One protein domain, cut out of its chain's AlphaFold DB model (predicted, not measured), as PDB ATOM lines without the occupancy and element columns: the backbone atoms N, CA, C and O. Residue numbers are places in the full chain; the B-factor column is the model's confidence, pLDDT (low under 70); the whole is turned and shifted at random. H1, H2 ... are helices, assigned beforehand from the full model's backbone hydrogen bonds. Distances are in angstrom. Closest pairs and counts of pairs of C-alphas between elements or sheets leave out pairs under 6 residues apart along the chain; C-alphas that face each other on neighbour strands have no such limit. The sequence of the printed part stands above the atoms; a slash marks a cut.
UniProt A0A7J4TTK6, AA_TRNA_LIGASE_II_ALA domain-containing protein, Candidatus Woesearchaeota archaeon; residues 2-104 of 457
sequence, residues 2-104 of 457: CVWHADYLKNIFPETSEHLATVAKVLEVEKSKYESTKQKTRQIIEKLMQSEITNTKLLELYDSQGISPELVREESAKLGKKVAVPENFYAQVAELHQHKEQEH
ATOM      1  N   CYS A   2       3.321  41.294   6.548       87.44
ATOM      2  CA  CYS A   2       2.717  41.813   5.305       87.44
ATOM      3  C   CYS A   2       1.863  43.075   5.514       87.44
ATOM      4  O   CYS A   2       2.033  44.039   4.781       87.44
ATOM      5  N   VAL A   3       1.033  43.107   6.565       90.19
ATOM      6  CA  VAL A   3       0.239  44.296   6.933       90.19
ATOM      7  C   VAL A   3       1.130  45.515   7.191       90.19
ATOM      8  O   VAL A   3       0.882  46.575   6.642       90.19
ATOM      9  N   TRP A   4       2.221  45.356   7.947       91.81
ATOM     10  CA  TRP A   4       3.142  46.460   8.243       91.81
ATOM     11  C   TRP A   4       3.834  47.004   6.990       91.81
ATOM     12  O   TRP A   4       4.012  48.212   6.870       91.81
ATOM     13  N   HIS A   5       4.210  46.132   6.049       91.12
ATOM     14  CA  HIS A   5       4.776  46.575   4.773       91.12
ATOM     15  C   HIS A   5       3.743  47.290   3.903       91.12
ATOM     16  O   HIS A   5       4.070  48.327   3.335       91.12
ATOM     17  N   ALA A   6       2.514  46.773   3.828       89.56
ATOM     18  CA  ALA A   6       1.431  47.415   3.088       89.56
ATOM     19  C   ALA A   6       1.096  48.798   3.667       89.56
ATOM     20  O   ALA A   6       0.997  49.759   2.913       89.56
ATOM     21  N   ASP A   7       1.035  48.932   4.998       90.19
ATOM     22  CA  ASP A   7       0.814  50.220   5.666       90.19
ATOM     23  C   ASP A   7       1.951  51.214   5.395       90.19
ATOM     24  O   ASP A   7       1.699  52.381   5.095       90.19
ATOM     25  N   TYR A   8       3.207  50.758   5.459       91.88
ATOM     26  CA  TYR A   8       4.375  51.596   5.175       91.88
ATOM     27  C   TYR A   8       4.403  52.081   3.718       91.88
ATOM     28  O   TYR A   8       4.723  53.238   3.445       91.88
ATOM     29  N   LEU A   9       4.055  51.201   2.776       92.25
ATOM     30  CA  LEU A   9       4.089  51.484   1.342       92.25
ATOM     31  C   LEU A   9       2.808  52.126   0.812       92.25
ATOM     32  O   LEU A   9       2.805  52.568  -0.331       92.25
ATOM     33  N   LYS A  10       1.750  52.239   1.618       89.81
ATOM     34  CA  LYS A  10       0.411  52.679   1.201       89.81
ATOM     35  C   LYS A  10       0.383  53.983   0.399       89.81
ATOM     36  O   LYS A  10      -0.427  54.121  -0.508       89.81
ATOM     37  N   ASN A  11       1.259  54.934   0.724       89.19
ATOM     38  CA  ASN A  11       1.323  56.226   0.031       89.19
ATOM     39  C   ASN A  11       1.937  56.135  -1.377       89.19
ATOM     40  O   ASN A  11       1.751  57.047  -2.174       89.19
ATOM     41  N   ILE A  12       2.696  55.072  -1.656       91.25
ATOM     42  CA  ILE A  12       3.393  54.844  -2.929       91.25
ATOM     43  C   ILE A  12       2.685  53.744  -3.737       91.25
ATOM     44  O   ILE A  12       2.546  53.881  -4.945       91.25
ATOM     45  N   PHE A  13       2.212  52.691  -3.061       86.62
ATOM     46  CA  PHE A  13       1.567  51.509  -3.640       86.62
ATOM     47  C   PHE A  13       0.286  51.160  -2.858       86.62
ATOM     48  O   PHE A  13       0.279  50.194  -2.079       86.62
ATOM     49  N   PRO A  14      -0.790  51.957  -2.980       83.44
ATOM     50  CA  PRO A  14      -2.042  51.725  -2.255       83.44
ATOM     51  C   PRO A  14      -2.638  50.331  -2.515       83.44
ATOM     52  O   PRO A  14      -3.170  49.711  -1.591       83.44
ATOM     53  N   GLU A  15      -2.457  49.786  -3.721       81.81
ATOM     54  CA  GLU A  15      -2.921  48.463  -4.152       81.81
ATOM     55  C   GLU A  15      -2.385  47.313  -3.281       81.81
ATOM     56  O   GLU A  15      -3.038  46.283  -3.107       81.81
ATOM     57  N   THR A  16      -1.220  47.492  -2.645       82.62
ATOM     58  CA  THR A  16      -0.654  46.484  -1.729       82.62
ATOM     59  C   THR A  16      -1.531  46.258  -0.498       82.62
ATOM     60  O   THR A  16      -1.535  45.164   0.070       82.62
ATOM     61  N   SER A  17      -2.304  47.272  -0.103       84.50
ATOM     62  CA  SER A  17      -3.258  47.179   1.000       84.50
ATOM     63  C   SER A  17      -4.583  46.540   0.574       84.50
ATOM     64  O   SER A  17      -5.219  45.861   1.380       84.50
ATOM     65  N   GLU A  18      -4.994  46.715  -0.685       84.25
ATOM     66  CA  GLU A  18      -6.287  46.245  -1.206       84.25
ATOM     67  C   GLU A  18      -6.381  44.713  -1.251       84.25
ATOM     68  O   GLU A  18      -7.447  44.135  -1.041       84.25
ATOM     69  N   HIS A  19      -5.248  44.034  -1.448       83.12
ATOM     70  CA  HIS A  19      -5.192  42.581  -1.620       83.12
ATOM     71  C   HIS A  19      -4.738  41.802  -0.374       83.12
ATOM     72  O   HIS A  19      -4.529  40.588  -0.450       83.12
ATOM     73  N   LEU A  20      -4.622  42.447   0.796       87.12
ATOM     74  CA  LEU A  20      -4.142  41.801   2.030       87.12
ATOM     75  C   LEU A  20      -4.963  40.568   2.437       87.12
ATOM     76  O   LEU A  20      -4.396  39.590   2.924       87.12
ATOM     77  N   ALA A  21      -6.280  40.585   2.214       86.19
ATOM     78  CA  ALA A  21      -7.145  39.440   2.507       86.19
ATOM     79  C   ALA A  21      -6.810  38.221   1.629       86.19
ATOM     80  O   ALA A  21      -6.785  37.090   2.117       86.19
ATOM     81  N   THR A  22      -6.512  38.447   0.348       84.12
ATOM     82  CA  THR A  22      -6.061  37.397  -0.573       84.12
ATOM     83  C   THR A  22      -4.691  36.880  -0.155       84.12
ATOM     84  O   THR A  22      -4.511  35.673  -0.031       84.12
ATOM     85  N   VAL A  23      -3.748  37.777   0.161       87.56
ATOM     86  CA  VAL A  23      -2.406  37.404   0.640       87.56
ATOM     87  C   VAL A  23      -2.482  36.546   1.903       87.56
ATOM     88  O   VAL A  23      -1.786  35.539   1.999       87.56
ATOM     89  N   ALA A  24      -3.355  36.887   2.855       88.00
ATOM     90  CA  ALA A  24      -3.543  36.102   4.072       88.00
ATOM     91  C   ALA A  24      -4.008  34.667   3.774       88.00
ATOM     92  O   ALA A  24      -3.443  33.725   4.326       88.00
ATOM     93  N   LYS A  25      -4.971  34.492   2.856       87.06
ATOM     94  CA  LYS A  25      -5.431  33.161   2.420       87.06
ATOM     95  C   LYS A  25      -4.319  32.367   1.741       87.06
ATOM     96  O   LYS A  25      -4.156  31.189   2.037       87.06
ATOM     97  N   VAL A  26      -3.538  33.005   0.865       88.06
ATOM     98  CA  VAL A  26      -2.382  32.353   0.230       88.06
ATOM     99  C   VAL A  26      -1.402  31.870   1.297       88.06
ATOM    100  O   VAL A  26      -1.013  30.710   1.277       88.06
ATOM    101  N   LEU A  27      -1.049  32.717   2.268       89.56
ATOM    102  CA  LEU A  27      -0.124  32.350   3.344       89.56
ATOM    103  C   LEU A  27      -0.653  31.213   4.225       89.56
ATOM    104  O   LEU A  27       0.129  30.369   4.655       89.56
ATOM    105  N   GLU A  28      -1.954  31.179   4.501       89.50
ATOM    106  CA  GLU A  28      -2.581  30.093   5.258       89.50
ATOM    107  C   GLU A  28      -2.493  28.759   4.507       89.50
ATOM    108  O   GLU A  28      -2.053  27.753   5.074       89.50
ATOM    109  N   VAL A  29      -2.822  28.768   3.213       86.50
ATOM    110  CA  VAL A  29      -2.711  27.592   2.339       86.50
ATOM    111  C   VAL A  29      -1.255  27.134   2.229       86.50
ATOM    112  O   VAL A  29      -0.970  25.951   2.414       86.50
ATOM    113  N   GLU A  30      -0.318  28.054   2.001       86.62
ATOM    114  CA  GLU A  30       1.112  27.742   1.916       86.62
ATOM    115  C   GLU A  30       1.668  27.207   3.239       86.62
ATOM    116  O   GLU A  30       2.437  26.245   3.246       86.62
ATOM    117  N   LYS A  31       1.220  27.738   4.382       88.06
ATOM    118  CA  LYS A  31       1.587  27.201   5.698       88.06
ATOM    119  C   LYS A  31       1.085  25.766   5.876       88.06
ATOM    120  O   LYS A  31       1.863  24.897   6.272       88.06
ATOM    121  N   SER A  32      -0.184  25.500   5.559       86.00
ATOM    122  CA  SER A  32      -0.748  24.148   5.652       86.00
ATOM    123  C   SER A  32      -0.023  23.169   4.723       86.00
ATOM    124  O   SER A  32       0.258  22.031   5.115       86.00
ATOM    125  N   LYS A  33       0.314  23.597   3.499       82.00
ATOM    126  CA  LYS A  33       1.117  22.798   2.566       82.00
ATOM    127  C   LYS A  33       2.491  22.511   3.145       82.00
ATOM    128  O   LYS A  33       2.866  21.344   3.196       82.00
ATOM    129  N   TYR A  34       3.193  23.527   3.640       82.81
ATOM    130  CA  TYR A  34       4.515  23.384   4.243       82.81
ATOM    131  C   TYR A  34       4.522  22.374   5.398       82.81
ATOM    132  O   TYR A  34       5.374  21.485   5.438       82.81
ATOM    133  N   GLU A  35       3.539  22.437   6.300       84.56
ATOM    134  CA  GLU A  35       3.401  21.472   7.397       84.56
ATOM    135  C   GLU A  35       3.177  20.040   6.879       84.56
ATOM    136  O   GLU A  35       3.828  19.098   7.346       84.56
ATOM    137  N   SER A  36       2.329  19.868   5.859       81.88
ATOM    138  CA  SER A  36       2.093  18.563   5.225       81.88
ATOM    139  C   SER A  36       3.333  18.027   4.492       81.88
ATOM    140  O   SER A  36       3.659  16.839   4.588       81.88
ATOM    141  N   THR A  37       4.072  18.904   3.807       79.62
ATOM    142  CA  THR A  37       5.311  18.579   3.099       79.62
ATOM    143  C   THR A  37       6.384  18.181   4.093       79.62
ATOM    144  O   THR A  37       7.059  17.183   3.867       79.62
ATOM    145  N   LYS A  38       6.499  18.856   5.241       78.50
ATOM    146  CA  LYS A  38       7.438  18.480   6.306       78.50
ATOM    147  C   LYS A  38       7.193  17.058   6.822       78.50
ATOM    148  O   LYS A  38       8.143  16.295   6.990       78.50
ATOM    149  N   GLN A  39       5.931  16.663   7.008       77.94
ATOM    150  CA  GLN A  39       5.584  15.291   7.407       77.94
ATOM    151  C   GLN A  39       5.968  14.257   6.336       77.94
ATOM    152  O   GLN A  39       6.570  13.232   6.656       77.94
ATOM    153  N   LYS A  40       5.673  14.538   5.059       78.62
ATOM    154  CA  LYS A  40       6.055  13.671   3.928       78.62
ATOM    155  C   LYS A  40       7.570  13.595   3.740       78.62
ATOM    156  O   LYS A  40       8.102  12.522   3.474       78.62
ATOM    157  N   THR A  41       8.260  14.718   3.921       75.50
ATOM    158  CA  THR A  41       9.715  14.854   3.786       75.50
ATOM    159  C   THR A  41      10.428  13.879   4.700       75.50
ATOM    160  O   THR A  41      11.322  13.171   4.250       75.50
ATOM    161  N   ARG A  42       9.983  13.758   5.955       74.62
ATOM    162  CA  ARG A  42      10.545  12.789   6.896       74.62
ATOM    163  C   ARG A  42      10.468  11.354   6.364       74.62
ATOM    164  O   ARG A  42      11.482  10.665   6.337       74.62
ATOM    165  N   GLN A  43       9.312  10.937   5.843       79.62
ATOM    166  CA  GLN A  43       9.135   9.598   5.258       79.62
ATOM    167  C   GLN A  43       9.981   9.383   3.991       79.62
ATOM    168  O   GLN A  43      10.473   8.282   3.740       79.62
ATOM    169  N   ILE A  44      10.134  10.421   3.164       80.38
ATOM    170  CA  ILE A  44      10.932  10.372   1.931       80.38
ATOM    171  C   ILE A  44      12.426  10.270   2.264       80.38
ATOM    172  O   ILE A  44      13.128   9.447   1.677       80.38
ATOM    173  N   ILE A  45      12.905  11.048   3.237       77.06
ATOM    174  CA  ILE A  45      14.301  11.023   3.689       77.06
ATOM    175  C   ILE A  45      14.630   9.690   4.362       77.06
ATOM    176  O   ILE A  45      15.680   9.123   4.074       77.06
ATOM    177  N   GLU A  46      13.720   9.132   5.166       76.56
ATOM    178  CA  GLU A  46      13.871   7.788   5.744       76.56
ATOM    179  C   GLU A  46      14.101   6.715   4.659       76.56
ATOM    180  O   GLU A  46      14.928   5.823   4.842       76.56
ATOM    181  N   LYS A  47      13.451   6.826   3.492       78.50
ATOM    182  CA  LYS A  47      13.694   5.932   2.340       78.50
ATOM    183  C   LYS A  47      15.000   6.249   1.601       78.50
ATOM    184  O   LYS A  47      15.728   5.336   1.216       78.50
ATOM    185  N   LEU A  48      15.324   7.532   1.422       74.94
ATOM    186  CA  LEU A  48      16.560   7.999   0.771       74.94
ATOM    187  C   LEU A  48      17.822   7.751   1.609       74.94
ATOM    188  O   LEU A  48      18.934   7.850   1.096       74.94
ATOM    189  N   MET A  49      17.688   7.375   2.882       66.88
ATOM    190  CA  MET A  49      18.813   6.949   3.720       66.88
ATOM    191  C   MET A  49      19.642   5.832   3.074       66.88
ATOM    192  O   MET A  49      20.860   5.808   3.252       66.88
ATOM    193  N   GLN A  50      19.002   4.976   2.272       67.50
ATOM    194  CA  GLN A  50      19.623   3.839   1.585       67.50
ATOM    195  C   GLN A  50      20.406   4.216   0.311       67.50
ATOM    196  O   GLN A  50      21.094   3.367  -0.245       67.50
ATOM    197  N   SER A  51      20.313   5.462  -0.169       70.88
ATOM    198  CA  SER A  51      20.912   5.923  -1.435       70.88
ATOM    199  C   SER A  51      21.675   7.241  -1.267       70.88
ATOM    200  O   SER A  51      21.500   7.957  -0.282       70.88
ATOM    201  N   GLU A  52      22.589   7.567  -2.177       74.44
ATOM    202  CA  GLU A  52      23.342   8.827  -2.116       74.44
ATOM    203  C   GLU A  52      22.450  10.022  -2.502       74.44
ATOM    204  O   GLU A  52      21.702   9.962  -3.477       74.44
ATOM    205  N   ILE A  53      22.505  11.109  -1.722       79.19
ATOM    206  CA  ILE A  53      21.722  12.327  -1.983       79.19
ATOM    207  C   ILE A  53      22.596  13.260  -2.820       79.19
ATOM    208  O   ILE A  53      23.419  13.999  -2.284       79.19
ATOM    209  N   THR A  54      22.445  13.185  -4.140       85.44
ATOM    210  CA  THR A  54      23.168  14.035  -5.095       85.44
ATOM    211  C   THR A  54      22.488  15.396  -5.265       85.44
ATOM    212  O   THR A  54      21.301  15.554  -4.970       85.44
ATOM    213  N   ASN A  55      23.215  16.385  -5.801       83.88
ATOM    214  CA  ASN A  55      22.647  17.701  -6.115       83.88
ATOM    215  C   ASN A  55      21.447  17.608  -7.078       83.88
ATOM    216  O   ASN A  55      20.416  18.227  -6.848       83.88
ATOM    217  N   THR A  56      21.533  16.756  -8.104       83.88
ATOM    218  CA  THR A  56      20.418  16.492  -9.029       83.88
ATOM    219  C   THR A  56      19.172  16.005  -8.290       83.88
ATOM    220  O   THR A  56      18.064  16.429  -8.604       83.88
ATOM    221  N   LYS A  57      19.344  15.159  -7.265       83.62
ATOM    222  CA  LYS A  57      18.227  14.680  -6.448       83.62
ATOM    223  C   LYS A  57      17.650  15.781  -5.560       83.62
ATOM    224  O   LYS A  57      16.438  15.828  -5.392       83.62
ATOM    225  N   LEU A  58      18.484  16.671  -5.018       84.31
ATOM    226  CA  LEU A  58      18.009  17.848  -4.280       84.31
ATOM    227  C   LEU A  58      17.173  18.767  -5.181       84.31
ATOM    228  O   LEU A  58      16.101  19.195  -4.765       84.31
ATOM    229  N   LEU A  59      17.618  19.006  -6.420       83.94
ATOM    230  CA  LEU A  59      16.871  19.787  -7.412       83.94
ATOM    231  C   LEU A  59      15.530  19.122  -7.752       83.94
ATOM    232  O   LEU A  59      14.500  19.786  -7.746       83.94
ATOM    233  N   GLU A  60      15.516  17.804  -7.970       82.75
ATOM    234  CA  GLU A  60      14.286  17.042  -8.227       82.75
ATOM    235  C   GLU A  60      13.315  17.090  -7.038       82.75
ATOM    236  O   GLU A  60      12.113  17.253  -7.232       82.75
ATOM    237  N   LEU A  61      13.805  16.953  -5.802       81.75
ATOM    238  CA  LEU A  61      12.979  17.027  -4.591       81.75
ATOM    239  C   LEU A  61      12.394  18.427  -4.383       81.75
ATOM    240  O   LEU A  61      11.245  18.549  -3.953       81.75
ATOM    241  N   TYR A  62      13.154  19.467  -4.713       82.75
ATOM    242  CA  TYR A  62      12.662  20.836  -4.687       82.75
ATOM    243  C   TYR A  62      11.575  21.054  -5.748       82.75
ATOM    244  O   TYR A  62      10.474  21.472  -5.405       82.75
ATOM    245  N   ASP A  63      11.844  20.691  -7.007       75.88
ATOM    246  CA  ASP A  63      10.945  20.939  -8.144       75.88
ATOM    247  C   ASP A  63       9.668  20.082  -8.095       75.88
ATOM    248  O   ASP A  63       8.567  20.561  -8.345       75.88
ATOM    249  N   SER A  64       9.793  18.799  -7.739       75.31
ATOM    250  CA  SER A  64       8.668  17.853  -7.786       75.31
ATOM    251  C   SER A  64       7.908  17.706  -6.468       75.31
ATOM    252  O   SER A  64       6.739  17.322  -6.487       75.31
ATOM    253  N   GLN A  65       8.557  17.955  -5.323       74.12
ATOM    254  CA  GLN A  65       7.973  17.725  -3.994       74.12
ATOM    255  C   GLN A  65       7.958  18.979  -3.104       74.12
ATOM    256  O   GLN A  65       7.430  18.912  -1.992       74.12
ATOM    257  N   GLY A  66       8.530  20.105  -3.550       73.38
ATOM    258  CA  GLY A  66       8.598  21.342  -2.765       73.38
ATOM    259  C   GLY A  66       9.476  21.231  -1.514       73.38
ATOM    260  O   GLY A  66       9.260  21.951  -0.539       73.38
ATOM    261  N   ILE A  67      10.427  20.292  -1.490       82.00
ATOM    262  CA  ILE A  67      11.281  20.047  -0.323       82.00
ATOM    263  C   ILE A  67      12.553  20.888  -0.448       82.00
ATOM    264  O   ILE A  67      13.377  20.650  -1.331       82.00
ATOM    265  N   SER A  68      12.734  21.852   0.459       83.50
ATOM    266  CA  SER A  68      13.924  22.707   0.479       83.50
ATOM    267  C   SER A  68      15.189  21.931   0.858       83.50
ATOM    268  O   SER A  68      15.136  21.027   1.704       83.50
ATOM    269  N   PRO A  69      16.352  22.265   0.273       85.19
ATOM    270  CA  PRO A  69      17.598  21.571   0.587       85.19
ATOM    271  C   PRO A  69      18.006  21.762   2.057       85.19
ATOM    272  O   PRO A  69      18.624  20.875   2.648       85.19
ATOM    273  N   GLU A  70      17.609  22.868   2.695       85.25
ATOM    274  CA  GLU A  70      17.790  23.091   4.129       85.25
ATOM    275  C   GLU A  70      16.966  22.111   4.960       85.25
ATOM    276  O   GLU A  70      17.488  21.582   5.943       85.25
ATOM    277  N   LEU A  71      15.720  21.832   4.558       82.12
ATOM    278  CA  LEU A  71      14.864  20.857   5.232       82.12
ATOM    279  C   LEU A  71      15.417  19.438   5.049       82.12
ATOM    280  O   LEU A  71      15.462  18.672   6.012       82.12
ATOM    281  N   VAL A  72      15.927  19.108   3.853       84.38
ATOM    282  CA  VAL A  72      16.640  17.841   3.621       84.38
ATOM    283  C   VAL A  72      17.852  17.726   4.535       84.38
ATOM    284  O   VAL A  72      18.049  16.685   5.160       84.38
ATOM    285  N   ARG A  73      18.653  18.788   4.649       85.31
ATOM    286  CA  ARG A  73      19.833  18.823   5.518       85.31
ATOM    287  C   ARG A  73      19.461  18.674   6.994       85.31
ATOM    288  O   ARG A  73      20.112  17.902   7.691       85.31
ATOM    289  N   GLU A  74      18.440  19.388   7.467       84.00
ATOM    290  CA  GLU A  74      17.991  19.349   8.865       84.00
ATOM    291  C   GLU A  74      17.488  17.953   9.257       84.00
ATOM    292  O   GLU A  74      17.929  17.388  10.259       84.00
ATOM    293  N   GLU A  75      16.601  17.366   8.455       82.62
ATOM    294  CA  GLU A  75      16.016  16.051   8.737       82.62
ATOM    295  C   GLU A  75      17.027  14.911   8.518       82.62
ATOM    296  O   GLU A  75      17.062  13.961   9.300       82.62
ATOM    297  N   SER A  76      17.928  15.023   7.534       83.00
ATOM    298  CA  SER A  76      19.015  14.045   7.351       83.00
ATOM    299  C   SER A  76      20.020  14.078   8.503       83.00
ATOM    300  O   SER A  76      20.497  13.027   8.932       83.00
ATOM    301  N   ALA A  77      20.308  15.265   9.054       83.44
ATOM    302  CA  ALA A  77      21.188  15.408  10.210       83.44
ATOM    303  C   ALA A  77      20.602  14.740  11.464       83.44
ATOM    304  O   ALA A  77      21.342  14.079  12.193       83.44
ATOM    305  N   LYS A  78      19.277  14.830  11.680       82.88
ATOM    306  CA  LYS A  78      18.570  14.110  12.762       82.88
ATOM    307  C   LYS A  78      18.695  12.588  12.639       82.88
ATOM    308  O   LYS A  78      18.658  11.893  13.648       82.88
ATOM    309  N   LEU A  79      18.869  12.086  11.419       77.69
ATOM    310  CA  LEU A  79      19.048  10.667  11.108       77.69
ATOM    311  C   LEU A  79      20.527  10.263  10.928       77.69
ATOM    312  O   LEU A  79      20.820   9.141  10.524       77.69
ATOM    313  N   GLY A  80      21.476  11.156  11.234       78.31
ATOM    314  CA  GLY A  80      22.912  10.855  11.254       78.31
ATOM    315  C   GLY A  80      23.646  10.963   9.911       78.31
ATOM    316  O   GLY A  80      24.816  10.586   9.839       78.31
ATOM    317  N   LYS A  81      23.025  11.499   8.850       78.38
ATOM    318  CA  LYS A  81      23.655  11.685   7.528       78.38
ATOM    319  C   LYS A  81      23.861  13.161   7.214       78.38
ATOM    320  O   LYS A  81      22.930  13.961   7.257       78.38
ATOM    321  N   LYS A  82      25.094  13.530   6.862       77.81
ATOM    322  CA  LYS A  82      25.418  14.886   6.406       77.81
ATOM    323  C   LYS A  82      25.103  15.015   4.919       77.81
ATOM    324  O   LYS A  82      25.590  14.225   4.117       77.81
ATOM    325  N   VAL A  83      24.313  16.026   4.573       80.19
ATOM    326  CA  VAL A  83      23.992  16.389   3.188       80.19
ATOM    327  C   VAL A  83      24.627  17.743   2.897       80.19
ATOM    328  O   VAL A  83      24.415  18.699   3.647       80.19
ATOM    329  N   ALA A  84      25.427  17.812   1.836       81.56
ATOM    330  CA  ALA A  84      25.994  19.061   1.352       81.56
ATOM    331  C   ALA A  84      24.968  19.767   0.460       81.56
ATOM    332  O   ALA A  84      24.487  19.190  -0.512       81.56
ATOM    333  N   VAL A  85      24.637  21.010   0.804       82.94
ATOM    334  CA  VAL A  85      23.768  21.873  -0.002       82.94
ATOM    335  C   VAL A  85      24.666  22.840  -0.774       82.94
ATOM    336  O   VAL A  85      25.433  23.554  -0.127       82.94
ATOM    337  N   PRO A  86      24.617  22.868  -2.115       84.88
ATOM    338  CA  PRO A  86      25.396  23.827  -2.894       84.88
ATOM    339  C   PRO A  86      24.965  25.268  -2.623       84.88
ATOM    340  O   PRO A  86      23.775  25.558  -2.532       84.88
ATOM    341  N   GLU A  87      25.923  26.191  -2.563       83.75
ATOM    342  CA  GLU A  87      25.640  27.617  -2.331       83.75
ATOM    343  C   GLU A  87      24.816  28.243  -3.465       83.75
ATOM    344  O   GLU A  87      23.989  29.119  -3.235       83.75
ATOM    345  N   ASN A  88      24.990  27.749  -4.693       86.06
ATOM    346  CA  ASN A  88      24.266  28.202  -5.877       86.06
ATOM    347  C   ASN A  88      22.993  27.389  -6.173       86.06
ATOM    348  O   ASN A  88      22.483  27.463  -7.289       86.06
ATOM    349  N   PHE A  89      22.468  26.618  -5.215       86.31
ATOM    350  CA  PHE A  89      21.309  25.749  -5.442       86.31
ATOM    351  C   PHE A  89      20.094  26.504  -6.008       86.31
ATOM    352  O   PHE A  89      19.557  26.125  -7.044       86.31
ATOM    353  N   TYR A  90      19.693  27.616  -5.382       83.12
ATOM    354  CA  TYR A  90      18.544  28.405  -5.843       83.12
ATOM    355  C   TYR A  90      18.776  29.073  -7.206       83.12
ATOM    356  O   TYR A  90      17.828  29.243  -7.969       83.12
ATOM    357  N   ALA A  91      20.028  29.398  -7.545       82.81
ATOM    358  CA  ALA A  91      20.371  29.895  -8.877       82.81
ATOM    359  C   ALA A  91      20.181  28.803  -9.945       82.81
ATOM    360  O   ALA A  91      19.618  29.077 -10.999       82.81
ATOM    361  N   GLN A  92      20.561  27.556  -9.642       83.06
ATOM    362  CA  GLN A  92      20.341  26.413 -10.537       83.06
ATOM    363  C   GLN A  92      18.850  26.103 -10.729       83.06
ATOM    364  O   GLN A  92      18.428  25.776 -11.835       83.06
ATOM    365  N   VAL A  93      18.035  26.225  -9.673       80.31
ATOM    366  CA  VAL A  93      16.572  26.081  -9.781       80.31
ATOM    367  C   VAL A  93      15.991  27.140 -10.720       80.31
ATOM    368  O   VAL A  93      15.208  26.804 -11.606       80.31
ATOM    369  N   ALA A  94      16.395  28.402 -10.553       77.44
ATOM    370  CA  ALA A  94      15.926  29.493 -11.403       77.44
ATOM    371  C   ALA A  94      16.293  29.268 -12.882       77.44
ATOM    372  O   ALA A  94      15.447  29.443 -13.756       77.44
ATOM    373  N   GLU A  95      17.518  28.816 -13.158       78.94
ATOM    374  CA  GLU A  95      17.988  28.498 -14.512       78.94
ATOM    375  C   GLU A  95      17.186  27.342 -15.145       78.94
ATOM    376  O   GLU A  95      16.751  27.434 -16.295       78.94
ATOM    377  N   LEU A  96      16.895  26.283 -14.378       73.38
ATOM    378  CA  LEU A  96      16.059  25.162 -14.829       73.38
ATOM    379  C   LEU A  96      14.632  25.590 -15.204       73.38
ATOM    380  O   LEU A  96      14.076  25.092 -16.185       73.38
ATOM    381  N   HIS A  97      14.022  26.493 -14.433       68.25
ATOM    382  CA  HIS A  97      12.675  27.005 -14.714       68.25
ATOM    383  C   HIS A  97      12.657  27.948 -15.916       68.25
ATOM    384  O   HIS A  97      11.766  27.839 -16.757       68.25
ATOM    385  N   GLN A  98      13.683  28.787 -16.061       61.44
ATOM    386  CA  GLN A  98      13.827  29.686 -17.204       61.44
ATOM    387  C   GLN A  98      13.935  28.924 -18.537       61.44
ATOM    388  O   GLN A  98      13.371  29.355 -19.544       61.44
ATOM    389  N   HIS A  99      14.614  27.771 -18.555       57.91
ATOM    390  CA  HIS A  99      14.700  26.920 -19.746       57.91
ATOM    391  C   HIS A  99      13.366  26.241 -20.106       57.91
ATOM    392  O   HIS A  99      12.998  26.228 -21.281       57.91
ATOM    393  N   LYS A 100      12.600  25.737 -19.124       56.69
ATOM    394  CA  LYS A 100      11.284  25.105 -19.368       56.69
ATOM    395  C   LYS A 100      10.259  26.078 -19.970       56.69
ATOM    396  O   LYS A 100       9.459  25.684 -20.814       56.69
ATOM    397  N   GLU A 101      10.287  27.352 -19.577       50.31
ATOM    398  CA  GLU A 101       9.384  28.375 -20.130       50.31
ATOM    399  C   GLU A 101       9.624  28.649 -21.626       50.31
ATOM    400  O   GLU A 101       8.685  28.993 -22.348       50.31
ATOM    401  N   GLN A 102      10.849  28.447 -22.126       44.03
ATOM    402  CA  GLN A 102      11.176  28.644 -23.544       44.03
ATOM    403  C   GLN A 102      10.632  27.524 -24.450       44.03
ATOM    404  O   GLN A 102      10.323  27.785 -25.615       44.03
ATOM    405  N   GLU A 103      10.452  26.302 -23.935       45.75
ATOM    406  CA  GLU A 103      10.008  25.135 -24.719       45.75
ATOM    407  C   GLU A 103       8.500  25.133 -25.040       45.75
ATOM    408  O   GLU A 103       8.072  24.500 -26.003       45.75
ATOM    409  N   HIS A 104       7.667  25.859 -24.286       45.16
ATOM    410  CA  HIS A 104       6.200  25.810 -24.421       45.16
ATOM    411  C   HIS A 104       5.609  26.572 -25.623       45.16
ATOM    412  O   HIS A 104       4.388  26.587 -25.811       45.16
TER     413      HIS A 104
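Overview. This is residues 2 to 104 of the 457 residues of the protein "AA_TRNA_LIGASE_II_ALA domain-containing protein" of Candidatus Woesearchaeota archaeon (UniProt A0A7J4TTK6). One long helix, H3, joins a small head of H1 and H2 to a loose group of H4, H5 and H6 near its other end, where residues 98 to 104 stick out. The printed part has 103 residues, six named helices, H1 to H6 in order, and no named strand: all helix. It is loose, radius of gyration of the C-alphas 17.9 A, spanning 54 by 34 by 25 A.

Arrangement. H1, residues 2 to 9, touches H2, residues 15 to 18; their closest C-alphas, Ala 6 and Ser 17, are 5.1 A apart. H3, residues 20 to 48, touches H5, residues 69 to 78, with residues 38 to 45 alone, at a steep tilt of 47 degrees; the closest C-alphas, Arg 42 and Glu 75, are 6.6 A apart. H4, residues 55 to 65, only just touches H6, residues 89 to 103, with 3 pairs of C-alphas within 8 A; the closest, Leu 59 and Val 93, are 6.7 A apart. Every O i to N i+4 pair is within hydrogen-bond range in H1, H4 and H5, 24 of 25 in H3 and 9 of 11 in H6; H2 is too short for one.

Along the chain. H3, 39.7 A long, has a kink of 30 degrees near residue 40. C-alpha 2 is at (2.717, 41.813, 5.305), C-alpha 103 at (10.008, 25.135, -24.719).

Size, cuts and confidence. The farthest C-alphas, Asn 11 and Gln 50, are 55.5 A apart. The printed part has no cut and no long link; pLDDT is under 70 at residues 49 to 50 and 97 to 104.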